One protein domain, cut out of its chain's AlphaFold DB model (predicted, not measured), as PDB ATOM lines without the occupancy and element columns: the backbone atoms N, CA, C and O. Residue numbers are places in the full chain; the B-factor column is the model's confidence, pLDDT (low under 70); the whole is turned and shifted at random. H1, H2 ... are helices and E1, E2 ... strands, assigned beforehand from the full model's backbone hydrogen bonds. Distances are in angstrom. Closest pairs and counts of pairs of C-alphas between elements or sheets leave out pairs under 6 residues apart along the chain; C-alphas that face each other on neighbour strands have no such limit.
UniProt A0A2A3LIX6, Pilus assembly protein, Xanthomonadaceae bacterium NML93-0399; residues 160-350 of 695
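AT A GLANCE: This is residues 160 to 350 of the 695 residues of the protein "Pilus assembly protein" of Xanthomonadaceae bacterium NML93-0399 (UniProt A0A2A3LIX6). With little regular structure, two sheets, strongly twisted mixed E2 E1 E6 E5 E4 E3 and antiparallel E7 E8 E9 E10, form a sandwich, partly face to face; crossed helices H1, H2, H3 cluster at one end. The printed part has 191 residues, 76 in named elements, of mixed class. It is compact, radius of gyration of the C-alphas 16.2 A, spanning 56 by 41 by 27 A.

IN THESE COORDINATES: E1, residues 167 to 171, begins at C-alpha (124.841, 126.518, 185.038). H1 is residues 188 to 194, H2 207 to 215, H3 282 to 289, H4 340 to 343. Antiparallel meanders are E3 E4 E5 E6, within residues 244 to 276, and E7 E8 E9, within 303 to 332.

HOW THE PARTS SIT: E1 and E6 are parallel, N 168 and O 274 within hydrogen-bond range at 2.8 A. H1 and H2 touch, C-alphas 191 and 207 closest at 4.5 A; both touch H3. H4 is on the larger sheet, height 7.0 A.

THE WHOLE: The link H2 to E3 is long. pLDDT is under 70 in residues 172 to 178 and 199 to 202.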
ATOM      1  N   PRO A 160     118.009 132.728 180.245       95.19
ATOM      2  CA  PRO A 160     117.169 133.010 181.398       95.19
ATOM      3  C   PRO A 160     117.782 134.061 182.331       95.19
ATOM      4  O   PRO A 160     118.980 134.351 182.304       95.19
ATOM      5  N   ALA A 161     116.956 134.584 183.238       93.75
ATOM      6  CA  ALA A 161     117.443 135.423 184.331       93.75
ATOM      7  C   ALA A 161     118.492 134.670 185.175       93.75
ATOM      8  O   ALA A 161     118.377 133.464 185.391       93.75
ATOM      9  N   TRP A 162     119.510 135.384 185.667       93.62
ATOM     10  CA  TRP A 162     120.702 134.802 186.311       93.62
ATOM     11  C   TRP A 162     120.413 133.868 187.503       93.62
ATOM     12  O   TRP A 162     121.231 133.003 187.823       93.62
ATOM     13  N   ASP A 163     119.286 134.076 188.181       92.25
ATOM     14  CA  ASP A 163     118.797 133.317 189.333       92.25
ATOM     15  C   ASP A 163     117.991 132.068 188.942       92.25
ATOM     16  O   ASP A 163     117.858 131.156 189.753       92.25
ATOM     17  N   ARG A 164     117.510 132.000 187.695       94.00
ATOM     18  CA  ARG A 164     116.818 130.845 187.097       94.00
ATOM     19  C   ARG A 164     117.693 130.052 186.123       94.00
ATOM     20  O   ARG A 164     117.283 129.001 185.647       94.00
ATOM     21  N   ARG A 165     118.882 130.561 185.804       94.62
ATOM     22  CA  ARG A 165     119.796 129.965 184.832       94.62
ATOM     23  C   ARG A 165     120.497 128.734 185.410       94.62
ATOM     24  O   ARG A 165     121.212 128.824 186.413       94.62
ATOM     25  N   ASN A 166     120.333 127.603 184.734       96.81
ATOM     26  CA  ASN A 166     121.004 126.351 185.062       96.81
ATOM     27  C   ASN A 166     122.439 126.377 184.530       96.81
ATOM     28  O   ASN A 166     122.655 126.243 183.329       96.81
ATOM     29  N   ILE A 167     123.422 126.566 185.413       97.69
ATOM     30  CA  ILE A 167     124.841 126.518 185.038       97.69
ATOM     31  C   ILE A 167     125.530 125.416 185.827       97.69
ATOM     32  O   ILE A 167     125.584 125.460 187.058       97.69
ATOM     33  N   TYR A 168     126.055 124.435 185.107       97.81
ATOM     34  CA  TYR A 168     126.674 123.236 185.649       97.81
ATOM     35  C   TYR A 168     128.190 123.237 185.429       97.81
ATOM     36  O   TYR A 168     128.721 123.991 184.620       97.81
ATOM     37  N   THR A 169     128.896 122.405 186.183       96.81
ATOM     38  CA  THR A 169     130.351 122.211 186.131       96.81
ATOM     39  C   THR A 169     130.697 120.826 186.672       96.81
ATOM     40  O   THR A 169     129.858 120.166 187.287       96.81
ATOM     41  N   ALA A 170     131.935 120.375 186.490       94.00
ATOM     42  CA  ALA A 170     132.455 119.233 187.231       94.00
ATOM     43  C   ALA A 170     132.751 119.571 188.711       94.00
ATOM     44  O   ALA A 170     133.086 120.709 189.048       94.00
ATOM     45  N   SER A 171     132.655 118.567 189.587       87.44
ATOM     46  CA  SER A 171     133.050 118.603 190.999       87.44
ATOM     47  C   SER A 171     134.362 117.852 191.237       87.44
ATOM     48  O   SER A 171     134.511 116.735 190.739       87.44
ATOM     49  N   GLY A 172     135.234 118.399 192.096       68.31
ATOM     50  CA  GLY A 172     136.460 117.741 192.570       68.31
ATOM     51  C   GLY A 172     137.495 117.476 191.469       68.31
ATOM     52  O   GLY A 172     137.215 117.648 190.296       68.31
ATOM     53  N   ALA A 173     138.700 117.043 191.837       60.97
ATOM     54  CA  ALA A 173     139.688 116.523 190.891       60.97
ATOM     55  C   ALA A 173     140.040 115.080 191.273       60.97
ATOM     56  O   ALA A 173     140.176 114.764 192.455       60.97
ATOM     57  N   SER A 174     140.201 114.205 190.283       50.59
ATOM     58  CA  SER A 174     140.743 112.852 190.448       50.59
ATOM     59  C   SER A 174     141.964 112.665 189.542       50.59
ATOM     60  O   SER A 174     142.201 113.463 188.636       50.59
ATOM     61  N   ALA A 175     142.802 111.660 189.811       47.97
ATOM     62  CA  ALA A 175     144.086 111.484 189.127       47.97
ATOM     63  C   ALA A 175     143.932 111.444 187.588       47.97
ATOM     64  O   ALA A 175     143.455 110.463 187.023       47.97
ATOM     65  N   GLY A 176     144.343 112.522 186.911       55.56
ATOM     66  CA  GLY A 176     144.268 112.660 185.451       55.56
ATOM     67  C   GLY A 176     142.873 112.943 184.868       55.56
ATOM     68  O   GLY A 176     142.758 113.010 183.645       55.56
ATOM     69  N   LEU A 177     141.840 113.113 185.705       67.44
ATOM     70  CA  LEU A 177     140.488 113.545 185.328       67.44
ATOM     71  C   LEU A 177     140.037 114.664 186.295       67.44
ATOM     72  O   LEU A 177     139.757 114.386 187.466       67.44
ATOM     73  N   PRO A 178     139.949 115.929 185.854       61.16
ATOM     74  CA  PRO A 178     139.660 117.090 186.703       61.16
ATOM     75  C   PRO A 178     138.200 117.200 187.190       61.16
ATOM     76  O   PRO A 178     137.774 118.282 187.585       61.16
ATOM     77  N   GLY A 179     137.451 116.092 187.198       71.38
ATOM     78  CA  GLY A 179     136.070 116.004 187.667       71.38
ATOM     79  C   GLY A 179     135.654 114.568 187.989       71.38
ATOM     80  O   GLY A 179     136.026 113.652 187.257       71.38
ATOM     81  N   THR A 180     134.882 114.365 189.064       79.69
ATOM     82  CA  THR A 180     134.338 113.046 189.464       79.69
ATOM     83  C   THR A 180     132.815 112.930 189.360       79.69
ATOM     84  O   THR A 180     132.292 111.821 189.307       79.69
ATOM     85  N   SER A 181     132.100 114.055 189.338       90.38
ATOM     86  CA  SER A 181     130.641 114.161 189.198       90.38
ATOM     87  C   SER A 181     130.297 115.552 188.665       90.38
ATOM     88  O   SER A 181     131.119 116.463 188.732       90.38
ATOM     89  N   GLY A 182     129.082 115.746 188.159       94.12
ATOM     90  CA  GLY A 182     128.558 117.076 187.856       94.12
ATOM     91  C   GLY A 182     127.936 117.745 189.080       94.12
ATOM     92  O   GLY A 182     127.392 117.076 189.960       94.12
ATOM     93  N   THR A 183     128.020 119.071 189.130       96.00
ATOM     94  CA  THR A 183     127.432 119.941 190.159       96.00
ATOM     95  C   THR A 183     127.084 121.315 189.571       96.00
ATOM     96  O   THR A 183     127.318 121.574 188.390       96.00
ATOM     97  N   THR A 184     126.518 122.209 190.375       95.75
ATOM     98  CA  THR A 184     126.193 123.586 189.978       95.75
ATOM     99  C   THR A 184     127.424 124.487 190.066       95.75
ATOM    100  O   THR A 184     128.193 124.417 191.023       95.75
ATOM    101  N   PHE A 185     127.596 125.365 189.081       96.12
ATOM    102  CA  PHE A 185     128.653 126.369 189.063       96.12
ATOM    103  C   PHE A 185     128.310 127.593 189.941       96.12
ATOM    104  O   PHE A 185     127.179 128.103 189.876       96.12
ATOM    105  N   PRO A 186     129.289 128.156 190.680       95.69
ATOM    106  CA  PRO A 186     130.665 127.671 190.865       95.69
ATOM    107  C   PRO A 186     130.806 126.689 192.044       95.69
ATOM    108  O   PRO A 186     130.024 126.715 192.993       95.69
ATOM    109  N   THR A 187     131.861 125.874 192.026       94.25
ATOM    110  CA  THR A 187     132.354 125.171 193.228       94.25
ATOM    111  C   THR A 187     133.192 126.108 194.116       94.25
ATOM    112  O   THR A 187     133.665 127.127 193.617       94.25
ATOM    113  N   PRO A 188     133.459 125.782 195.400       93.19
ATOM    114  CA  PRO A 188     134.310 126.617 196.260       93.19
ATOM    115  C   PRO A 188     135.689 126.929 195.657       93.19
ATOM    116  O   PRO A 188     136.084 128.085 195.594       93.19
ATOM    117  N   THR A 189     136.374 125.927 195.095       91.81
ATOM    118  CA  THR A 189     137.678 126.120 194.434       91.81
ATOM    119  C   THR A 189     137.591 127.049 193.222       91.81
ATOM    120  O   THR A 189     138.503 127.832 192.965       91.81
ATOM    121  N   GLN A 190     136.495 126.980 192.466       94.44
ATOM    122  CA  GLN A 190     136.272 127.870 191.328       94.44
ATOM    123  C   GLN A 190     135.965 129.292 191.788       94.44
ATOM    124  O   GLN A 190     136.454 130.240 191.185       94.44
ATOM    125  N   THR A 191     135.198 129.444 192.866       95.56
ATOM    126  CA  THR A 191     134.956 130.739 193.499       95.56
ATOM    127  C   THR A 191     136.274 131.398 193.899       95.56
ATOM    128  O   THR A 191     136.524 132.528 193.485       95.56
ATOM    129  N   ASP A 192     137.165 130.673 194.578       93.44
ATOM    130  CA  ASP A 192     138.492 131.184 194.945       93.44
ATOM    131  C   ASP A 192     139.302 131.618 193.711       93.44
ATOM    132  O   ASP A 192     139.890 132.699 193.689       93.44
ATOM    133  N   ALA A 193     139.280 130.814 192.643       93.38
ATOM    134  CA  ALA A 193     139.996 131.104 191.400       93.38
ATOM    135  C   ALA A 193     139.418 132.289 190.599       93.38
ATOM    136  O   ALA A 193     140.105 132.850 189.742       93.38
ATOM    137  N   LEU A 194     138.164 132.675 190.855       95.44
ATOM    138  CA  LEU A 194     137.499 133.812 190.213       95.44
ATOM    139  C   LEU A 194     137.716 135.136 190.954       95.44
ATOM    140  O   LEU A 194     137.385 136.193 190.404       95.44
ATOM    141  N   ALA A 195     138.246 135.102 192.177       94.50
ATOM    142  CA  ALA A 195     138.516 136.299 192.955       94.50
ATOM    143  C   ALA A 195     139.663 137.122 192.345       94.50
ATOM    144  O   ALA A 195     140.652 136.586 191.843       94.50
ATOM    145  N   ARG A 196     139.563 138.453 192.431       91.31
ATOM    146  CA  ARG A 196     140.666 139.366 192.104       91.31
ATOM    147  C   ARG A 196     140.931 140.289 193.284       91.31
ATOM    148  O   ARG A 196     140.094 141.121 193.619       91.31
ATOM    149  N   GLY A 197     142.121 140.174 193.872       82.06
ATOM    150  CA  GLY A 197     142.520 140.886 195.094       82.06
ATOM    151  C   GLY A 197     142.771 142.397 194.963       82.06
ATOM    152  O   GLY A 197     143.133 143.021 195.952       82.06
ATOM    153  N   GLY A 198     142.582 142.995 193.781       70.94
ATOM    154  CA  GLY A 198     142.862 144.418 193.527       70.94
ATOM    155  C   GLY A 198     144.315 144.722 193.114       70.94
ATOM    156  O   GLY A 198     145.154 143.824 193.037       70.94
ATOM    157  N   GLY A 199     144.594 145.983 192.760       62.72
ATOM    158  CA  GLY A 199     145.913 146.503 192.349       62.72
ATOM    159  C   GLY A 199     145.812 147.612 191.284       62.72
ATOM    160  O   GLY A 199     144.726 147.811 190.744       62.72
ATOM    161  N   PRO A 200     146.916 148.303 190.916       49.00
ATOM    162  CA  PRO A 200     146.895 149.424 189.957       49.00
ATOM    163  C   PRO A 200     146.294 149.078 188.585       49.00
ATOM    164  O   PRO A 200     145.825 149.958 187.875       49.00
ATOM    165  N   ALA A 201     146.297 147.789 188.232       52.66
ATOM    166  CA  ALA A 201     145.742 147.244 186.999       52.66
ATOM    167  C   ALA A 201     144.659 146.172 187.247       52.66
ATOM    168  O   ALA A 201     144.386 145.384 186.350       52.66
ATOM    169  N   ASN A 202     144.066 146.062 188.445       61.94
ATOM    170  CA  ASN A 202     143.069 145.032 188.768       61.94
ATOM    171  C   ASN A 202     141.853 145.622 189.493       61.94
ATOM    172  O   ASN A 202     141.956 146.022 190.649       61.94
ATOM    173  N   TYR A 203     140.679 145.576 188.851       73.62
ATOM    174  CA  TYR A 203     139.396 145.841 189.509       73.62
ATOM    175  C   TYR A 203     139.125 144.748 190.544       73.62
ATOM    176  O   TYR A 203     138.925 143.582 190.171       73.62
ATOM    177  N   GLN A 204     139.160 145.122 191.825       86.50
ATOM    178  CA  GLN A 204     138.872 144.215 192.931       86.50
ATOM    179  C   GLN A 204     137.447 143.673 192.796       86.50
ATOM    180  O   GLN A 204     136.507 144.426 192.548       86.50
ATOM    181  N   VAL A 205     137.302 142.359 192.939       92.50
ATOM    182  CA  VAL A 205     136.008 141.675 192.963       92.50
ATOM    183  C   VAL A 205     136.171 140.385 193.757       92.50
ATOM    184  O   VAL A 205     137.186 139.692 193.619       92.50
ATOM    185  N   THR A 206     135.193 140.053 194.590       95.69
ATOM    186  CA  THR A 206     135.182 138.739 195.244       95.69
ATOM    187  C   THR A 206     134.880 137.638 194.226       95.69
ATOM    188  O   THR A 206     134.309 137.886 193.158       95.69
ATOM    189  N   GLY A 207     135.256 136.401 194.544       95.56
ATOM    190  CA  GLY A 207     134.965 135.256 193.685       95.56
ATOM    191  C   GLY A 207     133.468 135.076 193.442       95.56
ATOM    192  O   GLY A 207     133.034 134.879 192.308       95.56
ATOM    193  N   GLU A 208     132.657 135.225 194.490       96.75
ATOM    194  CA  GLU A 208     131.203 135.082 194.445       96.75
ATOM    195  C   GLU A 208     130.546 136.160 193.583       96.75
ATOM    196  O   GLU A 208     129.606 135.885 192.835       96.75
ATOM    197  N   GLU A 209     131.006 137.405 193.693       96.44
ATOM    198  CA  GLU A 209     130.521 138.510 192.865       96.44
ATOM    199  C   GLU A 209     130.877 138.301 191.397       96.44
ATOM    200  O   GLU A 209     130.018 138.477 190.531       96.44
ATOM    201  N   ASN A 210     132.103 137.858 191.117       96.00
ATOM    202  CA  ASN A 210     132.544 137.596 189.756       96.00
ATOM    203  C   ASN A 210     131.805 136.397 189.140       96.00
ATOM    204  O   ASN A 210     131.358 136.458 187.997       96.00
ATOM    205  N   ALA A 211     131.576 135.339 189.918       96.44
ATOM    206  CA  ALA A 211     130.756 134.213 189.493       96.44
ATOM    207  C   ALA A 211     129.312 134.645 189.200       96.44
ATOM    208  O   ALA A 211     128.765 134.298 188.155       96.44
ATOM    209  N   ARG A 212     128.688 135.458 190.067       96.75
ATOM    210  CA  ARG A 212     127.345 136.014 189.808       96.75
ATOM    211  C   ARG A 212     127.324 136.884 188.557       96.75
ATOM    212  O   ARG A 212     126.358 136.800 187.798       96.75
ATOM    213  N   TYR A 213     128.369 137.677 188.322       95.88
ATOM    214  CA  TYR A 213     128.525 138.415 187.076       95.88
ATOM    215  C   TYR A 213     128.531 137.448 185.892       95.88
ATOM    216  O   TYR A 213     127.648 137.569 185.050       95.88
ATOM    217  N   ILE A 214     129.404 136.433 185.865       95.44
ATOM    218  CA  ILE A 214     129.483 135.426 184.786       95.44
ATOM    219  C   ILE A 214     128.127 134.742 184.548       95.44
ATOM    220  O   ILE A 214     127.702 134.594 183.404       95.44
ATOM    221  N   LYS A 215     127.381 134.428 185.617       95.81
ATOM    222  CA  LYS A 215     126.023 133.858 185.530       95.81
ATOM    223  C   LYS A 215     124.997 134.786 184.872       95.81
ATOM    224  O   LYS A 215     123.992 134.301 184.362       95.81
ATOM    225  N   GLY A 216     125.237 136.095 184.876       94.94
ATOM    226  CA  GLY A 216     124.374 137.094 184.242       94.94
ATOM    227  C   GLY A 216     123.820 138.162 185.180       94.94
ATOM    228  O   GLY A 216     122.978 138.946 184.760       94.94
ATOM    229  N   LYS A 217     124.256 138.225 186.446       96.31
ATOM    230  CA  LYS A 217     123.762 139.235 187.392       96.31
ATOM    231  C   LYS A 217     124.320 140.620 187.021       96.31
ATOM    232  O   LYS A 217     125.539 140.785 187.060       96.31
ATOM    233  N   PRO A 218     123.476 141.629 186.729       93.50
ATOM    234  CA  PRO A 218     123.950 142.930 186.253       93.50
ATOM    235  C   PRO A 218     124.253 143.925 187.387       93.50
ATOM    236  O   PRO A 218     124.750 145.015 187.131       93.50
ATOM    237  N   GLY A 219     123.939 143.594 188.644       92.94
ATOM    238  CA  GLY A 219     123.906 144.567 189.748       92.94
ATOM    239  C   GLY A 219     125.238 145.235 190.107       92.94
ATOM    240  O   GLY A 219     125.219 146.264 190.764       92.94
ATOM    241  N   LEU A 220     126.373 144.675 189.679       93.12
ATOM    242  CA  LEU A 220     127.700 145.275 189.872       93.12
ATOM    243  C   LEU A 220     128.282 145.867 188.584       93.12
ATOM    244  O   LEU A 220     129.447 146.251 188.565       93.12
ATOM    245  N   GLU A 221     127.499 145.932 187.509       90.75
ATOM    246  CA  GLU A 221     127.911 146.618 186.288       90.75
ATOM    247  C   GLU A 221     127.952 148.138 186.510       90.75
ATOM    248  O   GLU A 221     127.138 148.678 187.265       90.75
ATOM    249  N   VAL A 222     128.870 148.835 185.833       85.06
ATOM    250  CA  VAL A 222     129.050 150.297 185.945       85.06
ATOM    251  C   VAL A 222     127.737 151.057 185.749       85.06
ATOM    252  O   VAL A 222     127.431 151.969 186.514       85.06
ATOM    253  N   ARG A 223     126.889 150.640 184.797       82.62
ATOM    254  CA  ARG A 223     125.584 151.286 184.551       82.62
ATOM    255  C   ARG A 223     124.623 151.231 185.747       82.62
ATOM    256  O   ARG A 223     123.668 151.995 185.786       82.62
ATOM    257  N   ASN A 224     124.854 150.309 186.681       88.75
ATOM    258  CA  ASN A 224     124.048 150.093 187.882       88.75
ATOM    259  C   ASN A 224     124.764 150.587 189.154       88.75
ATOM    260  O   ASN A 224     124.364 150.225 190.258       88.75
ATOM    261  N   GLY A 225     125.823 151.392 189.012       83.50
ATOM    262  CA  GLY A 225     126.595 151.937 190.132       83.50
ATOM    263  C   GLY A 225     127.672 151.000 190.687       83.50
ATOM    264  O   GLY A 225     128.206 151.271 191.761       83.50
ATOM    265  N   GLY A 226     127.987 149.900 189.992       88.25
ATOM    266  CA  GLY A 226     129.100 149.014 190.341       88.25
ATOM    267  C   GLY A 226     130.406 149.347 189.607       88.25
ATOM    268  O   GLY A 226     130.561 150.421 189.036       88.25
ATOM    269  N   THR A 227     131.359 148.412 189.621       86.31
ATOM    270  CA  THR A 227     132.706 148.572 189.027       86.31
ATOM    271  C   THR A 227     133.006 147.581 187.900       86.31
ATOM    272  O   THR A 227     134.074 147.635 187.291       86.31
ATOM    273  N   LEU A 228     132.096 146.645 187.628       88.38
ATOM    274  CA  LEU A 228     132.278 145.613 186.611       88.38
ATOM    275  C   LEU A 228     131.844 146.118 185.236       88.38
ATOM    276  O   LEU A 228     130.944 146.947 185.106       88.38
ATOM    277  N   ARG A 229     132.462 145.573 184.190       86.56
ATOM    278  CA  ARG A 229     132.175 145.924 182.795       86.56
ATOM    279  C   ARG A 229     130.684 145.828 182.465       86.56
ATOM    280  O   ARG A 229     130.012 144.870 182.829       86.56
ATOM    281  N   ASN A 230     130.182 146.786 181.694       84.62
ATOM    282  CA  ASN A 230     128.843 146.708 181.119       84.62
ATOM    283  C   ASN A 230     128.788 145.649 180.005       84.62
ATOM    284  O   ASN A 230     129.589 145.681 179.069       84.62
ATOM    285  N   ARG A 231     127.816 144.733 180.066       86.00
ATOM    286  CA  ARG A 231     127.575 143.736 179.011       86.00
ATOM    287  C   ARG A 231     126.406 144.070 178.100       86.00
ATOM    288  O   ARG A 231     125.303 144.351 178.556       86.00
ATOM    289  N   THR A 232     126.607 143.954 176.800       80.69
ATOM    290  CA  THR A 232     125.518 144.042 175.816       80.69
ATOM    291  C   THR A 232     124.852 142.685 175.558       80.69
ATOM    292  O   THR A 232     123.693 142.655 175.162       80.69
ATOM    293  N   SER A 233     125.541 141.573 175.847       86.69
ATOM    294  CA  SER A 233     125.019 140.199 175.793       86.69
ATOM    295  C   SER A 233     125.564 139.360 176.955       86.69
ATOM    296  O   SER A 233     126.649 139.630 177.476       86.69
ATOM    297  N   LEU A 234     124.812 138.330 177.352       91.50
ATOM    298  CA  LEU A 234     125.234 137.328 178.338       91.50
ATOM    299  C   LEU A 234     125.980 136.141 177.711       91.50
ATOM    300  O   LEU A 234     126.635 135.387 178.433       91.50
ATOM    301  N   ILE A 235     125.894 135.990 176.389       93.19
ATOM    302  CA  ILE A 235     126.612 134.971 175.624       93.19
ATOM    303  C   ILE A 235     127.905 135.614 175.110       93.19
ATOM    304  O   ILE A 235     127.868 136.654 174.442       93.19
ATOM    305  N   GLY A 236     129.049 135.020 175.462       91.25
ATOM    306  CA  GLY A 236     130.349 135.446 174.936       91.25
ATOM    307  C   GLY A 236     130.473 135.130 173.450       91.25
ATOM    308  O   GLY A 236     129.653 134.401 172.899       91.25
ATOM    309  N   ASP A 237     131.478 135.685 172.784       89.62
ATOM    310  CA  ASP A 237     131.716 135.422 171.366       89.62
ATOM    311  C   ASP A 237     131.853 133.921 171.053       89.62
ATOM    312  O   ASP A 237     132.409 133.142 171.834       89.62
ATOM    313  N   ILE A 238     131.318 133.523 169.896       90.56
ATOM    314  CA  ILE A 238     131.403 132.166 169.358       90.56
ATOM    315  C   ILE A 238     132.230 132.245 168.076       90.56
ATOM    316  O   ILE A 238     131.753 132.756 167.063       90.56
ATOM    317  N   VAL A 239     133.486 131.797 168.138       84.81
ATOM    318  CA  VAL A 239     134.438 131.910 167.022       84.81
ATOM    319  C   VAL A 239     134.709 130.533 166.422       84.81
ATOM    320  O   VAL A 239     134.268 130.251 165.308       84.81
ATOM    321  N   GLY A 240     135.400 129.656 167.156       81.69
ATOM    322  CA  GLY A 240     135.799 128.330 166.670       81.69
ATOM    323  C   GLY A 240     134.754 127.225 166.861       81.69
ATOM    324  O   GLY A 240     134.874 126.155 166.260       81.69
ATOM    325  N   SER A 241     133.716 127.464 167.669       89.81
ATOM    326  CA  SER A 241     132.695 126.458 167.967       89.81
ATOM    327  C   SER A 241     131.538 126.537 166.982       89.81
ATOM    328  O   SER A 241     130.976 127.600 166.758       89.81
ATOM    329  N   SER A 242     131.151 125.408 166.396       88.44
ATOM    330  CA  SER A 242     129.995 125.331 165.492       88.44
ATOM    331  C   SER A 242     128.805 124.693 166.212       88.44
ATOM    332  O   SER A 242     129.031 123.749 166.976       88.44
ATOM    333  N   PRO A 243     127.556 125.139 165.974       92.06
ATOM    334  CA  PRO A 243     126.387 124.526 166.594       92.06
ATOM    335  C   PRO A 243     126.273 123.028 166.274       92.06
ATOM    336  O   PRO A 243     126.386 122.610 165.122       92.06
ATOM    337  N   ALA A 244     126.006 122.213 167.290       93.06
ATOM    338  CA  ALA A 244     125.710 120.793 167.156       93.06
ATOM    339  C   ALA A 244     124.231 120.554 167.473       93.06
ATOM    340  O   ALA A 244     123.809 120.692 168.621       93.06
ATOM    341  N   TYR A 245     123.442 120.216 166.454       93.19
ATOM    342  CA  TYR A 245     122.017 119.928 166.602       93.19
ATOM    343  C   TYR A 245     121.774 118.459 166.962       93.19
ATOM    344  O   TYR A 245     122.307 117.555 166.316       93.19
ATOM    345  N   VAL A 246     120.924 118.224 167.960       92.00
ATOM    346  CA  VAL A 246     120.470 116.898 168.382       92.00
ATOM    347  C   VAL A 246     118.970 116.799 168.171       92.00
ATOM    348  O   VAL A 246     118.182 117.369 168.919       92.00
ATOM    349  N   LYS A 247     118.574 116.021 167.162       89.38
ATOM    350  CA  LYS A 247     117.167 115.831 166.788       89.38
ATOM    351  C   LYS A 247     116.323 115.175 167.882       89.38
ATOM    352  O   LYS A 247     115.142 115.468 167.991       89.38
ATOM    353  N   ASP A 248     116.914 114.275 168.666       89.38
ATOM    354  CA  ASP A 248     116.190 113.490 169.674       89.38
ATOM    355  C   ASP A 248     115.616 114.348 170.810       89.38
ATOM    356  O   ASP A 248     114.557 114.025 171.342       89.38
ATOM    357  N   SER A 249     116.306 115.435 171.151       91.69
ATOM    358  CA  SER A 249     115.932 116.388 172.199       91.69
ATOM    359  C   SER A 249     115.628 117.788 171.655       91.69
ATOM    360  O   SER A 249     115.458 118.718 172.435       91.69
ATOM    361  N   ASP A 250     115.612 117.951 170.328       94.25
ATOM    362  CA  ASP A 250     115.496 119.232 169.615       94.25
ATOM    363  C   ASP A 250     116.387 120.348 170.200       94.25
ATOM    364  O   ASP A 250     115.961 121.480 170.410       94.25
ATOM    365  N   THR A 251     117.645 120.015 170.509       95.56
ATOM    366  CA  THR A 251     118.571 120.903 171.233       95.56
ATOM    367  C   THR A 251     119.816 121.225 170.406       95.56
ATOM    368  O   THR A 251     120.359 120.369 169.705       95.56
ATOM    369  N   LEU A 252     120.294 122.466 170.503       95.94
ATOM    370  CA  LEU A 252     121.532 122.969 169.908       95.94
ATOM    371  C   LEU A 252     122.598 123.181 170.971       95.94
ATOM    372  O   LEU A 252     122.370 123.902 171.936       95.94
ATOM    373  N   PHE A 253     123.786 122.631 170.751       97.06
ATOM    374  CA  PHE A 253     124.929 122.811 171.640       97.06
ATOM    375  C   PHE A 253     126.019 123.638 170.970       97.06
ATOM    376  O   PHE A 253     126.379 123.365 169.827       97.06
ATOM    377  N   VAL A 254     126.572 124.627 171.669       96.75
ATOM    378  CA  VAL A 254     127.665 125.455 171.137       96.75
ATOM    379  C   VAL A 254     128.565 125.979 172.252       96.75
ATOM    380  O   VAL A 254     128.085 126.371 173.315       96.75
ATOM    381  N   GLY A 255     129.880 125.965 172.038       96.25
ATOM    382  CA  GLY A 255     130.851 126.575 172.946       96.25
ATOM    383  C   GLY A 255     130.935 128.087 172.750       96.25
ATOM    384  O   GLY A 255     130.839 128.566 171.623       96.25
ATOM    385  N   SER A 256     131.126 128.842 173.830       95.38
ATOM    386  CA  SER A 256     131.419 130.275 173.764       95.38
ATOM    387  C   SER A 256     132.628 130.673 174.609       95.38
ATOM    388  O   SER A 256     132.931 130.106 175.668       95.38
ATOM    389  N   ASN A 257     133.273 131.763 174.202       93.94
ATOM    390  CA  ASN A 257     134.370 132.389 174.935       93.94
ATOM    391  C   ASN A 257     133.898 133.170 176.177       93.94
ATOM    392  O   ASN A 257     134.703 133.774 176.881       93.94
ATOM    393  N   GLY A 258     132.612 133.054 176.538       93.44
ATOM    394  CA  GLY A 258     132.127 133.298 177.900       93.44
ATOM    395  C   GLY A 258     132.547 132.206 178.897       93.44
ATOM    396  O   GLY A 258     132.245 132.316 180.082       93.44
ATOM    397  N   GLY A 259     133.237 131.161 178.422       95.31
ATOM    398  CA  GLY A 259     133.763 130.056 179.224       95.31
ATOM    399  C   GLY A 259     132.803 128.888 179.387       95.31
ATOM    400  O   GLY A 259     132.989 128.081 180.295       95.31
ATOM    401  N   MET A 260     131.776 128.805 178.540       96.75
ATOM    402  CA  MET A 260     130.674 127.863 178.694       96.75
ATOM    403  C   MET A 260     130.339 127.165 177.379       96.75
ATOM    404  O   MET A 260     130.361 127.779 176.316       96.75
ATOM    405  N   LEU A 261     129.956 125.894 177.466       98.19
ATOM    406  CA  LEU A 261     129.038 125.293 176.503       98.19
ATOM    407  C   LEU A 261     127.622 125.779 176.824       98.19
ATOM    408  O   LEU A 261     127.230 125.777 177.987       98.19
ATOM    409  N   HIS A 262     126.851 126.128 175.806       98.12
ATOM    410  CA  HIS A 262     125.440 126.480 175.905       98.12
ATOM    411  C   HIS A 262     124.586 125.410 175.225       98.12
ATOM    412  O   HIS A 262     124.957 124.932 174.151       98.12
ATOM    413  N   ALA A 263     123.451 125.066 175.831       98.19
ATOM    414  CA  ALA A 263     122.406 124.238 175.241       98.19
ATOM    415  C   ALA A 263     121.156 125.094 175.011       98.19
ATOM    416  O   ALA A 263     120.603 125.628 175.970       98.19
ATOM    417  N   PHE A 264     120.709 125.227 173.764       97.69
ATOM    418  CA  PHE A 264     119.529 126.002 173.379       97.69
ATOM    419  C   PHE A 264     118.433 125.092 172.834       97.69
ATOM    420  O   PHE A 264     118.720 124.185 172.053       97.69
ATOM    421  N   ASP A 265     117.184 125.374 173.176       96.69
ATOM    422  CA  ASP A 265     116.027 124.804 172.490       96.69
ATOM    423  C   ASP A 265     116.028 125.279 171.023       96.69
ATOM    424  O   ASP A 265     116.061 126.479 170.731       96.69
ATOM    425  N   ALA A 266     116.036 124.344 170.071       94.69
ATOM    426  CA  ALA A 266     116.159 124.662 168.650       94.69
ATOM    427  C   ALA A 266     114.884 125.276 168.042       94.69
ATOM    428  O   ALA A 266     114.911 125.862 166.944       94.69
ATOM    429  N   SER A 267     113.756 125.176 168.741       94.00
ATOM    430  CA  SER A 267     112.478 125.721 168.303       94.00
ATOM    431  C   SER A 267     112.394 127.234 168.527       94.00
ATOM    432  O   SER A 267     111.854 127.925 167.651       94.00
ATOM    433  N   ASN A 268     112.978 127.743 169.620       94.88
ATOM    434  CA  ASN A 268     112.794 129.122 170.093       94.88
ATOM    435  C   ASN A 268     114.086 129.859 170.521       94.88
ATOM    436  O   ASN A 268     114.044 131.075 170.711       94.88
ATOM    437  N   GLY A 269     115.223 129.170 170.644       95.38
ATOM    438  CA  GLY A 269     116.506 129.762 171.022       95.38
ATOM    439  C   GLY A 269     116.693 130.048 172.515       95.38
ATOM    440  O   GLY A 269     117.660 130.722 172.868       95.38
ATOM    441  N   GLU A 270     115.806 129.591 173.399       96.94
ATOM    442  CA  GLU A 270     115.969 129.729 174.851       96.94
ATOM    443  C   GLU A 270     117.041 128.764 175.373       96.94
ATOM    444  O   GLU A 270     117.079 127.587 175.016       96.94
ATOM    445  N   GLU A 271     117.947 129.260 176.217       97.69
ATOM    446  CA  GLU A 271     118.968 128.426 176.848       97.69
ATOM    447  C   GLU A 271     118.367 127.511 177.928       97.69
ATOM    448  O   GLU A 271     117.806 127.980 178.919       97.69
ATOM    449  N   LEU A 272     118.556 126.202 177.761       97.75
ATOM    450  CA  LEU A 272     118.124 125.152 178.686       97.75
ATOM    451  C   LEU A 272     119.103 124.997 179.859       97.75
ATOM    452  O   LEU A 272     118.705 124.936 181.027       97.75
ATOM    453  N   PHE A 273     120.400 124.954 179.546       98.25
ATOM    454  CA  PHE A 273     121.487 124.973 180.518       98.25
ATOM    455  C   PHE A 273     122.791 125.472 179.885       98.25
ATOM    456  O   PHE A 273     122.946 125.516 178.662       98.25
ATOM    457  N   ALA A 274     123.760 125.796 180.736       98.25
ATOM    458  CA  ALA A 274     125.147 126.020 180.354       98.25
ATOM    459  C   ALA A 274     126.091 125.133 181.180       98.25
ATOM    460  O   ALA A 274     125.790 124.785 182.323       98.25
ATOM    461  N   TYR A 275     127.242 124.770 180.623       98.31
ATOM    462  CA  TYR A 275     128.275 123.986 181.302       98.31
ATOM    463  C   TYR A 275     129.613 124.722 181.261       98.31
ATOM    464  O   TYR A 275     130.106 125.021 180.176       98.31
ATOM    465  N   VAL A 276     130.199 125.005 182.427       97.88
ATOM    466  CA  VAL A 276     131.557 125.547 182.581       97.88
ATOM    467  C   VAL A 276     132.505 124.368 182.807       97.88
ATOM    468  O   VAL A 276     132.456 123.772 183.887       97.88
ATOM    469  N   PRO A 277     133.369 124.011 181.839       95.94
ATOM    470  CA  PRO A 277     134.320 122.933 182.053       95.94
ATOM    471  C   PRO A 277     135.318 123.293 183.156       95.94
ATOM    472  O   PRO A 277     135.830 124.411 183.183       95.94
ATOM    473  N   ASN A 278     135.667 122.361 184.042       92.62
ATOM    474  CA  ASN A 278     136.648 122.628 185.104       92.62
ATOM    475  C   ASN A 278     138.082 122.749 184.547       92.62
ATOM    476  O   ASN A 278     138.989 123.244 185.213       92.62
ATOM    477  N   ILE A 279     138.272 122.331 183.294       93.06
ATOM    478  CA  ILE A 279     139.516 122.453 182.529       93.06
ATOM    479  C   ILE A 279     139.757 123.829 181.899       93.06
ATOM    480  O   ILE A 279     140.829 124.042 181.330       93.06
ATOM    481  N   VAL A 280     138.806 124.767 181.979       94.12
ATOM    482  CA  VAL A 280     139.040 126.133 181.484       94.12
ATOM    483  C   VAL A 280     140.071 126.865 182.340       94.12
ATOM    484  O   VAL A 280     140.259 126.592 183.526       94.12
ATOM    485  N   ASN A 281     140.720 127.868 181.754       93.94
ATOM    486  CA  ASN A 281     141.595 128.744 182.514       93.94
ATOM    487  C   ASN A 281     140.768 129.738 183.352       93.94
ATOM    488  O   ASN A 281     140.365 130.793 182.864       93.94
ATOM    489  N   PHE A 282     140.561 129.426 184.634       93.88
ATOM    490  CA  PHE A 282     139.800 130.279 185.552       93.88
ATOM    491  C   PHE A 282     140.411 131.666 185.770       93.88
ATOM    492  O   PHE A 282     139.669 132.626 185.960       93.88
ATOM    493  N   SER A 283     141.737 131.811 185.656       91.50
ATOM    494  CA  SER A 283     142.373 133.132 185.741       91.50
ATOM    495  C   SER A 283     141.968 134.026 184.567       91.50
ATOM    496  O   SER A 283     141.746 135.220 184.758       91.50
ATOM    497  N   TRP A 284     141.785 133.449 183.374       93.69
ATOM    498  CA  TRP A 284     141.285 134.158 182.194       93.69
ATOM    499  C   TRP A 284     139.775 134.356 182.257       93.69
ATOM    500  O   TRP A 284     139.302 135.448 181.976       93.69
ATOM    501  N   LEU A 285     139.015 133.349 182.692       95.19
ATOM    502  CA  LEU A 285     137.576 133.495 182.915       95.19
ATOM    503  C   LEU A 285     137.283 134.624 183.910       95.19
ATOM    504  O   LEU A 285     136.343 135.398 183.720       95.19
ATOM    505  N   SER A 286     138.136 134.772 184.930       93.81
ATOM    506  CA  SER A 286     138.002 135.837 185.910       93.81
ATOM    507  C   SER A 286     138.025 137.216 185.249       93.81
ATOM    508  O   SER A 286     137.370 138.108 185.765       93.81
ATOM    509  N   THR A 287     138.705 137.431 184.116       91.88
ATOM    510  CA  THR A 287     138.870 138.766 183.519       91.88
ATOM    511  C   THR A 287     137.642 139.277 182.764       91.88
ATOM    512  O   THR A 287     137.590 140.473 182.483       91.88
ATOM    513  N   LEU A 288     136.625 138.443 182.501       91.62
ATOM    514  CA  LEU A 288     135.416 138.822 181.741       91.62
ATOM    515  C   LEU A 288     134.663 140.042 182.301       91.62
ATOM    516  O   LEU A 288     133.956 140.736 181.558       91.62
ATOM    517  N   SER A 289     134.776 140.280 183.611       91.38
ATOM    518  CA  SER A 289     134.134 141.396 184.313       91.38
ATOM    519  C   SER A 289     134.970 142.672 184.381       91.38
ATOM    520  O   SER A 289     134.509 143.664 184.940       91.38
ATOM    521  N   ARG A 290     136.184 142.683 183.821       86.38
ATOM    522  CA  ARG A 290     137.036 143.877 183.785       86.38
ATOM    523  C   ARG A 290     136.574 144.864 182.721       86.38
ATOM    524  O   ARG A 290     136.282 144.444 181.606       86.38
ATOM    525  N   GLY A 291     136.573 146.159 183.039       77.81
ATOM    526  CA  GLY A 291     136.255 147.217 182.071       77.81
ATOM    527  C   GLY A 291     137.196 147.237 180.860       77.81
ATOM    528  O   GLY A 291     136.748 147.437 179.740       77.81
ATOM    529  N   ASP A 292     138.474 146.921 181.070       74.94
ATOM    530  CA  ASP A 292     139.530 146.825 180.051       74.94
ATOM    531  C   ASP A 292     139.733 145.384 179.540       74.94
ATOM    532  O   ASP A 292     140.851 144.973 179.224       74.94
ATOM    533  N   TYR A 293     138.669 144.575 179.525       81.31
ATOM    534  CA  TYR A 293     138.743 143.188 179.073       81.31
ATOM    535  C   TYR A 293     139.357 143.090 177.670       81.31
ATOM    536  O   TYR A 293     138.783 143.546 176.681       81.31
ATOM    537  N   ALA A 294     140.513 142.435 177.597       80.00
ATOM    538  CA  ALA A 294     141.097 141.965 176.353       80.00
ATOM    539  C   ALA A 294     140.618 140.538 176.087       80.00
ATOM    540  O   ALA A 294     140.601 139.707 177.002       80.00
ATOM    541  N   HIS A 295     140.268 140.264 174.833       84.94
ATOM    542  CA  HIS A 295     139.719 138.980 174.417       84.94
ATOM    543  C   HIS A 295     140.603 137.799 174.818       84.94
ATOM    544  O   HIS A 295     141.833 137.839 174.718       84.94
ATOM    545  N   ARG A 296     139.950 136.738 175.290       89.56
ATOM    546  CA  ARG A 296     140.563 135.452 175.607       89.56
ATOM    547  C   ARG A 296     139.665 134.355 175.070       89.56
ATOM    548  O   ARG A 296     138.489 134.307 175.414       89.56
ATOM    549  N   PHE A 297     140.251 133.434 174.317       91.12
ATOM    550  CA  PHE A 297     139.586 132.176 174.017       91.12
ATOM    551  C   PHE A 297     139.422 131.360 175.308       91.12
ATOM    552  O   PHE A 297     140.342 131.309 176.129       91.12
ATOM    553  N   LEU A 298     138.264 130.723 175.489       94.75
ATOM    554  CA  LEU A 298     137.969 129.836 176.620       94.75
ATOM    555  C   LEU A 298     137.371 128.511 176.124       94.75
ATOM    556  O   LEU A 298     138.107 127.543 175.959       94.75
ATOM    557  N   VAL A 299     136.063 128.452 175.860       96.31
ATOM    558  CA  VAL A 299     135.410 127.269 175.274       96.31
ATOM    559  C   VAL A 299     135.155 127.556 173.797       96.31
ATOM    560  O   VAL A 299     134.055 127.920 173.400       96.31
ATOM    561  N   ASP A 300     136.212 127.433 172.995       91.75
ATOM    562  CA  ASP A 300     136.215 127.829 171.577       91.75
ATOM    563  C   ASP A 300     136.201 126.635 170.612       91.75
ATOM    564  O   ASP A 300     136.172 126.801 169.400       91.75
ATOM    565  N   GLY A 301     136.306 125.413 171.129       91.50
ATOM    566  CA  GLY A 301     136.544 124.236 170.307       91.50
ATOM    567  C   GLY A 301     135.297 123.633 169.653       91.50
ATOM    568  O   GLY A 301     134.159 123.990 169.991       91.50
ATOM    569  N   PRO A 302     135.494 122.671 168.732       92.12
ATOM    570  CA  PRO A 302     134.408 121.885 168.166       92.12
ATOM    571  C   PRO A 302     133.596 121.133 169.226       92.12
ATOM    572  O   PRO A 302     134.131 120.634 170.219       92.12
ATOM    573  N   VAL A 303     132.303 120.991 168.940       94.38
ATOM    574  CA  VAL A 303     131.349 120.197 169.716       94.38
ATOM    575  C   VAL A 303     130.787 119.096 168.819       94.38
ATOM    576  O   VAL A 303     130.442 119.327 167.658       94.38
ATOM    577  N   VAL A 304     130.715 117.877 169.346       95.00
ATOM    578  CA  VAL A 304     130.191 116.697 168.650       95.00
ATOM    579  C   VAL A 304     129.288 115.894 169.546       95.00
ATOM    580  O   VAL A 304     129.604 115.695 170.710       95.00
ATOM    581  N   VAL A 305     128.212 115.365 168.972       95.94
ATOM    582  CA  VAL A 305     127.311 114.442 169.658       95.94
ATOM    583  C   VAL A 305     127.369 113.081 168.977       95.94
ATOM    584  O   VAL A 305     127.440 112.987 167.751       95.94
ATOM    585  N   SER A 306     127.395 112.025 169.781       95.00
ATOM    586  CA  SER A 306     127.412 110.651 169.325       95.00
ATOM    587  C   SER A 306     126.099 110.288 168.644       95.00
ATOM    588  O   SER A 306     125.007 110.732 169.006       95.00
ATOM    589  N   GLU A 307     126.210 109.418 167.651       87.50
ATOM    590  CA  GLU A 307     125.046 108.768 167.078       87.50
ATOM    591  C   GLU A 307     124.600 107.590 167.952       87.50
ATOM    592  O   GLU A 307     125.429 106.844 168.487       87.50
ATOM    593  N   LYS A 308     123.292 107.311 167.964       87.31
ATOM    594  CA  LYS A 308     122.699 106.151 168.655       87.31
ATOM    595  C   LYS A 308     123.290 104.796 168.237       87.31
ATOM    596  O   LYS A 308     123.173 103.832 168.983       87.31
ATOM    597  N   ARG A 309     123.933 104.695 167.064       86.00
ATOM    598  CA  ARG A 309     124.638 103.468 166.638       86.00
ATOM    599  C   ARG A 309     125.928 103.200 167.427       86.00
ATOM    600  O   ARG A 309     126.363 102.055 167.496       86.00
ATOM    601  N   VAL A 310     126.555 104.246 167.969       90.38
ATOM    602  CA  VAL A 310     127.781 104.151 168.781       90.38
ATOM    603  C   VAL A 310     127.427 104.074 170.264       90.38
ATOM    604  O   VAL A 310     128.026 103.303 171.003       90.38
ATOM    605  N   THR A 311     126.413 104.827 170.688       91.81
ATOM    606  CA  THR A 311     125.928 104.864 172.073       91.81
ATOM    607  C   THR A 311     124.431 104.533 172.103       91.81
ATOM    608  O   THR A 311     123.594 105.436 172.057       91.81
ATOM    609  N   PRO A 312     124.047 103.244 172.114       91.50
ATOM    610  CA  PRO A 312     122.644 102.840 172.037       91.50
ATOM    611  C   PRO A 312     121.764 103.505 173.101       91.50
ATOM    612  O   PRO A 312     122.018 103.391 174.295       91.50
ATOM    613  N   GLY A 313     120.717 104.201 172.649       90.81
ATOM    614  CA  GLY A 313     119.761 104.895 173.521       90.81
ATOM    615  C   GLY A 313     120.302 106.150 174.211       90.81
ATOM    616  O   GLY A 313     119.609 106.700 175.062       90.81
ATOM    617  N   LYS A 314     121.513 106.593 173.858       94.31
ATOM    618  CA  LYS A 314     122.205 107.717 174.486       94.31
ATOM    619  C   LYS A 314     122.766 108.689 173.453       94.31
ATOM    620  O   LYS A 314     123.197 108.272 172.377       94.31
ATOM    621  N   ASN A 315     122.831 109.962 173.818       95.38
ATOM    622  CA  ASN A 315     123.497 111.022 173.070       95.38
ATOM    623  C   ASN A 315     124.615 111.585 173.951       95.38
ATOM    624  O   ASN A 315     124.370 112.402 174.834       95.38
ATOM    625  N   PHE A 316     125.848 111.128 173.750       97.12
ATOM    626  CA  PHE A 316     127.007 111.697 174.429       97.12
ATOM    627  C   PHE A 316     127.569 112.835 173.603       97.12
ATOM    628  O   PHE A 316     127.792 112.689 172.408       97.12
ATOM    629  N   LEU A 317     127.811 113.958 174.249       98.00
ATOM    630  CA  LEU A 317     128.471 115.110 173.675       98.00
ATOM    631  C   LEU A 317     129.926 115.120 174.116       98.00
ATOM    632  O   LEU A 317     130.195 114.939 175.296       98.00
ATOM    633  N   VAL A 318     130.845 115.409 173.198       98.00
ATOM    634  CA  VAL A 318     132.219 115.813 173.499       98.00
ATOM    635  C   VAL A 318     132.446 117.219 172.964       98.00
ATOM    636  O   VAL A 318     132.188 117.497 171.792       98.00
ATOM    637  N   GLY A 319     132.939 118.099 173.828       97.25
ATOM    638  CA  GLY A 319     133.410 119.431 173.465       97.25
ATOM    639  C   GLY A 319     134.897 119.573 173.762       97.25
ATOM    640  O   GLY A 319     135.403 118.991 174.723       97.25
ATOM    641  N   THR A 320     135.615 120.342 172.945       96.44
ATOM    642  CA  THR A 320     137.019 120.696 173.203       96.44
ATOM    643  C   THR A 320     137.137 122.167 173.599       96.44
ATOM    644  O   THR A 320     136.242 122.974 173.341       96.44
ATOM    645  N   LEU A 321     138.244 122.542 174.241       96.12
ATOM    646  CA  LEU A 321     138.509 123.953 174.554       96.12
ATOM    647  C   LEU A 321     139.033 124.754 173.349       96.12
ATOM    648  O   LEU A 321     139.050 125.985 173.386       96.12
ATOM    649  N   GLY A 322     139.448 124.081 172.271       93.75
ATOM    650  CA  GLY A 322     139.972 124.733 171.072       93.75
ATOM    651  C   GLY A 322     141.174 125.624 171.384       93.75
ATOM    652  O   GLY A 322     142.163 125.173 171.961       93.75
ATOM    653  N   LYS A 323     141.086 126.906 171.016       90.25
ATOM    654  CA  LYS A 323     142.129 127.908 171.287       90.25
ATOM    655  C   LYS A 323     142.214 128.323 172.760       90.25
ATOM    656  O   LYS A 323     143.223 128.901 173.161       90.25
ATOM    657  N   GLY A 324     141.185 128.053 173.564       91.12
ATOM    658  CA  GLY A 324     141.116 128.532 174.945       91.12
ATOM    659  C   GLY A 324     141.828 127.664 175.977       91.12
ATOM    660  O   GLY A 324     142.060 128.103 177.103       91.12
ATOM    661  N   GLY A 325     142.228 126.450 175.603       92.31
ATOM    662  CA  GLY A 325     142.963 125.567 176.495       92.31
ATOM    663  C   GLY A 325     143.170 124.174 175.924       92.31
ATOM    664  O   GLY A 325     142.750 123.853 174.815       92.31
ATOM    665  N   LYS A 326     143.842 123.333 176.709       94.38
ATOM    666  CA  LYS A 326     144.089 121.935 176.360       94.38
ATOM    667  C   LYS A 326     142.988 121.048 176.908       94.38
ATOM    668  O   LYS A 326     142.578 121.201 178.057       94.38
ATOM    669  N   GLY A 327     142.587 120.075 176.102       93.62
ATOM    670  CA  GLY A 327     141.681 119.025 176.532       93.62
ATOM    671  C   GLY A 327     140.246 119.163 176.053       93.62
ATOM    672  O   GLY A 327     139.890 120.000 175.217       93.62
ATOM    673  N   LEU A 328     139.439 118.255 176.580       95.88
ATOM    674  CA  LEU A 328     138.075 117.990 176.168       95.88
ATOM    675  C   LEU A 328     137.242 117.493 177.351       95.88
ATOM    676  O   LEU A 328     137.774 116.963 178.328       95.88
ATOM    677  N   TYR A 329     135.934 117.657 177.245       96.81
ATOM    678  CA  TYR A 329     134.949 117.253 178.240       96.81
ATOM    679  C   TYR A 329     133.802 116.510 177.564       96.81
ATOM    680  O   TYR A 329     133.576 116.668 176.363       96.81
ATOM    681  N   SER A 330     133.097 115.689 178.337       97.62
ATOM    682  CA  SER A 330     132.014 114.841 177.861       97.62
ATOM    683  C   SER A 330     130.790 114.926 178.760       97.62
ATOM    684  O   SER A 330     130.908 114.876 179.990       97.62
ATOM    685  N   LEU A 331     129.620 115.024 178.128       97.94
ATOM    686  CA  LEU A 331     128.309 115.094 178.765       97.94
ATOM    687  C   LEU A 331     127.364 114.032 178.173       97.94
ATOM    688  O   LEU A 331     127.421 113.753 176.980       97.94
ATOM    689  N   ASP A 332     126.468 113.457 178.968       97.31
ATOM    690  CA  ASP A 332     125.299 112.711 178.496       97.31
ATOM    691  C   ASP A 332     124.153 113.704 178.272       97.31
ATOM    692  O   ASP A 332     123.478 114.108 179.211       97.31
ATOM    693  N   VAL A 333     123.951 114.120 177.022       96.81
ATOM    694  CA  VAL A 333     122.936 115.108 176.616       96.81
ATOM    695  C   VAL A 333     121.661 114.457 176.078       96.81
ATOM    696  O   VAL A 333     120.901 115.083 175.339       96.81
ATOM    697  N   THR A 334     121.422 113.191 176.433       96.25
ATOM    698  CA  THR A 334     120.192 112.470 176.058       96.25
ATOM    699  C   THR A 334     118.943 113.200 176.555       96.25
ATOM    700  O   THR A 334     117.942 113.258 175.847       96.25
ATOM    701  N   ASP A 335     119.017 113.773 177.758       95.81
ATOM    702  CA  ASP A 335     117.979 114.614 178.350       95.81
ATOM    703  C   ASP A 335     118.610 115.941 178.818       95.81
ATOM    704  O   ASP A 335     119.279 115.968 179.855       95.81
ATOM    705  N   PRO A 336     118.428 117.048 178.075       93.81
ATOM    706  CA  PRO A 336     118.992 118.349 178.425       93.81
ATOM    707  C   PRO A 336     118.330 119.005 179.648       93.81
ATOM    708  O   PRO A 336     118.794 120.054 180.090       93.81
ATOM    709  N   THR A 337     117.279 118.403 180.215       94.38
ATOM    710  CA  THR A 337     116.644 118.852 181.466       94.38
ATOM    711  C   THR A 337     117.160 118.113 182.704       94.38
ATOM    712  O   THR A 337     116.765 118.424 183.831       94.38
ATOM    713  N   ALA A 338     118.058 117.140 182.512       94.81
ATOM    714  CA  ALA A 338     118.602 116.323 183.584       94.81
ATOM    715  C   ALA A 338     119.484 117.122 184.564       94.81
ATOM    716  O   ALA A 338     119.989 118.208 184.275       94.81
ATOM    717  N   SER A 339     119.708 116.554 185.753       95.56
ATOM    718  CA  SER A 339     120.585 117.152 186.762       95.56
ATOM    719  C   SER A 339     122.048 117.194 186.307       95.56
ATOM    720  O   SER A 339     122.499 116.364 185.517       95.56
ATOM    721  N   ALA A 340     122.841 118.092 186.902       94.62
ATOM    722  CA  ALA A 340     124.275 118.200 186.627       94.62
ATOM    723  C   ALA A 340     125.016 116.852 186.732       94.62
ATOM    724  O   ALA A 340     125.853 116.537 185.890       94.62
ATOM    725  N   SER A 341     124.702 116.046 187.751       94.31
ATOM    726  CA  SER A 341     125.330 114.740 187.980       94.31
ATOM    727  C   SER A 341     124.948 113.685 186.942       94.31
ATOM    728  O   SER A 341     125.740 112.780 186.701       94.31
ATOM    729  N   ALA A 342     123.764 113.793 186.333       95.62
ATOM    730  CA  ALA A 342     123.329 112.916 185.251       95.62
ATOM    731  C   ALA A 342     123.912 113.345 183.896       95.62
ATOM    732  O   ALA A 342     124.227 112.490 183.074       95.62
ATOM    733  N   LEU A 343     124.084 114.656 183.687       96.56
ATOM    734  CA  LEU A 343     124.704 115.211 182.485       96.56
ATOM    735  C   LEU A 343     126.213 114.953 182.449       96.56
ATOM    736  O   LEU A 343     126.759 114.669 181.395       96.56
ATOM    737  N   PHE A 344     126.927 115.080 183.564       96.38
ATOM    738  CA  PHE A 344     128.386 114.966 183.567       96.38
ATOM    739  C   PHE A 344     128.877 113.536 183.311       96.38
ATOM    740  O   PHE A 344     128.431 112.599 183.972       96.38
ATOM    741  N   LYS A 345     129.877 113.377 182.432       94.81
ATOM    742  CA  LYS A 345     130.600 112.104 182.277       94.81
ATOM    743  C   LYS A 345     132.046 112.205 182.735       94.81
ATOM    744  O   LYS A 345     132.442 111.529 183.679       94.81
ATOM    745  N   TRP A 346     132.846 113.014 182.050       95.56
ATOM    746  CA  TRP A 346     134.276 113.133 182.327       95.56
ATOM    747  C   TRP A 346     134.859 114.385 181.683       95.56
ATOM    748  O   TRP A 346     134.346 114.897 180.694       95.56
ATOM    749  N   GLU A 347     135.993 114.834 182.207       95.12
ATOM    750  CA  GLU A 347     136.864 115.804 181.548       95.12
ATOM    751  C   GLU A 347     138.274 115.244 181.476       95.12
ATOM    752  O   GLU A 347     138.669 114.438 182.317       95.12
ATOM    753  N   ARG A 348     139.057 115.692 180.499       93.44
ATOM    754  CA  ARG A 348     140.471 115.351 180.387       93.44
ATOM    755  C   ARG A 348     141.249 116.532 179.828       93.44
ATOM    756  O   ARG A 348     141.088 116.890 178.666       93.44
ATOM    757  N   ASN A 349     142.122 117.098 180.654       92.25
ATOM    758  CA  ASN A 349     143.041 118.173 180.273       92.25
ATOM    759  C   ASN A 349     144.372 117.664 179.698       92.25
ATOM    760  O   ASN A 349     145.035 118.404 178.981       92.25
ATOM    761  N   GLU A 350     144.768 116.424 180.006       93.81
ATOM    762  CA  GLU A 350     146.054 115.860 179.584       93.81
ATOM    763  C   GLU A 350     145.997 114.331 179.394       93.81
ATOM    764  O   GLU A 350     145.119 113.647 179.934       93.81
TER     765      GLU A 350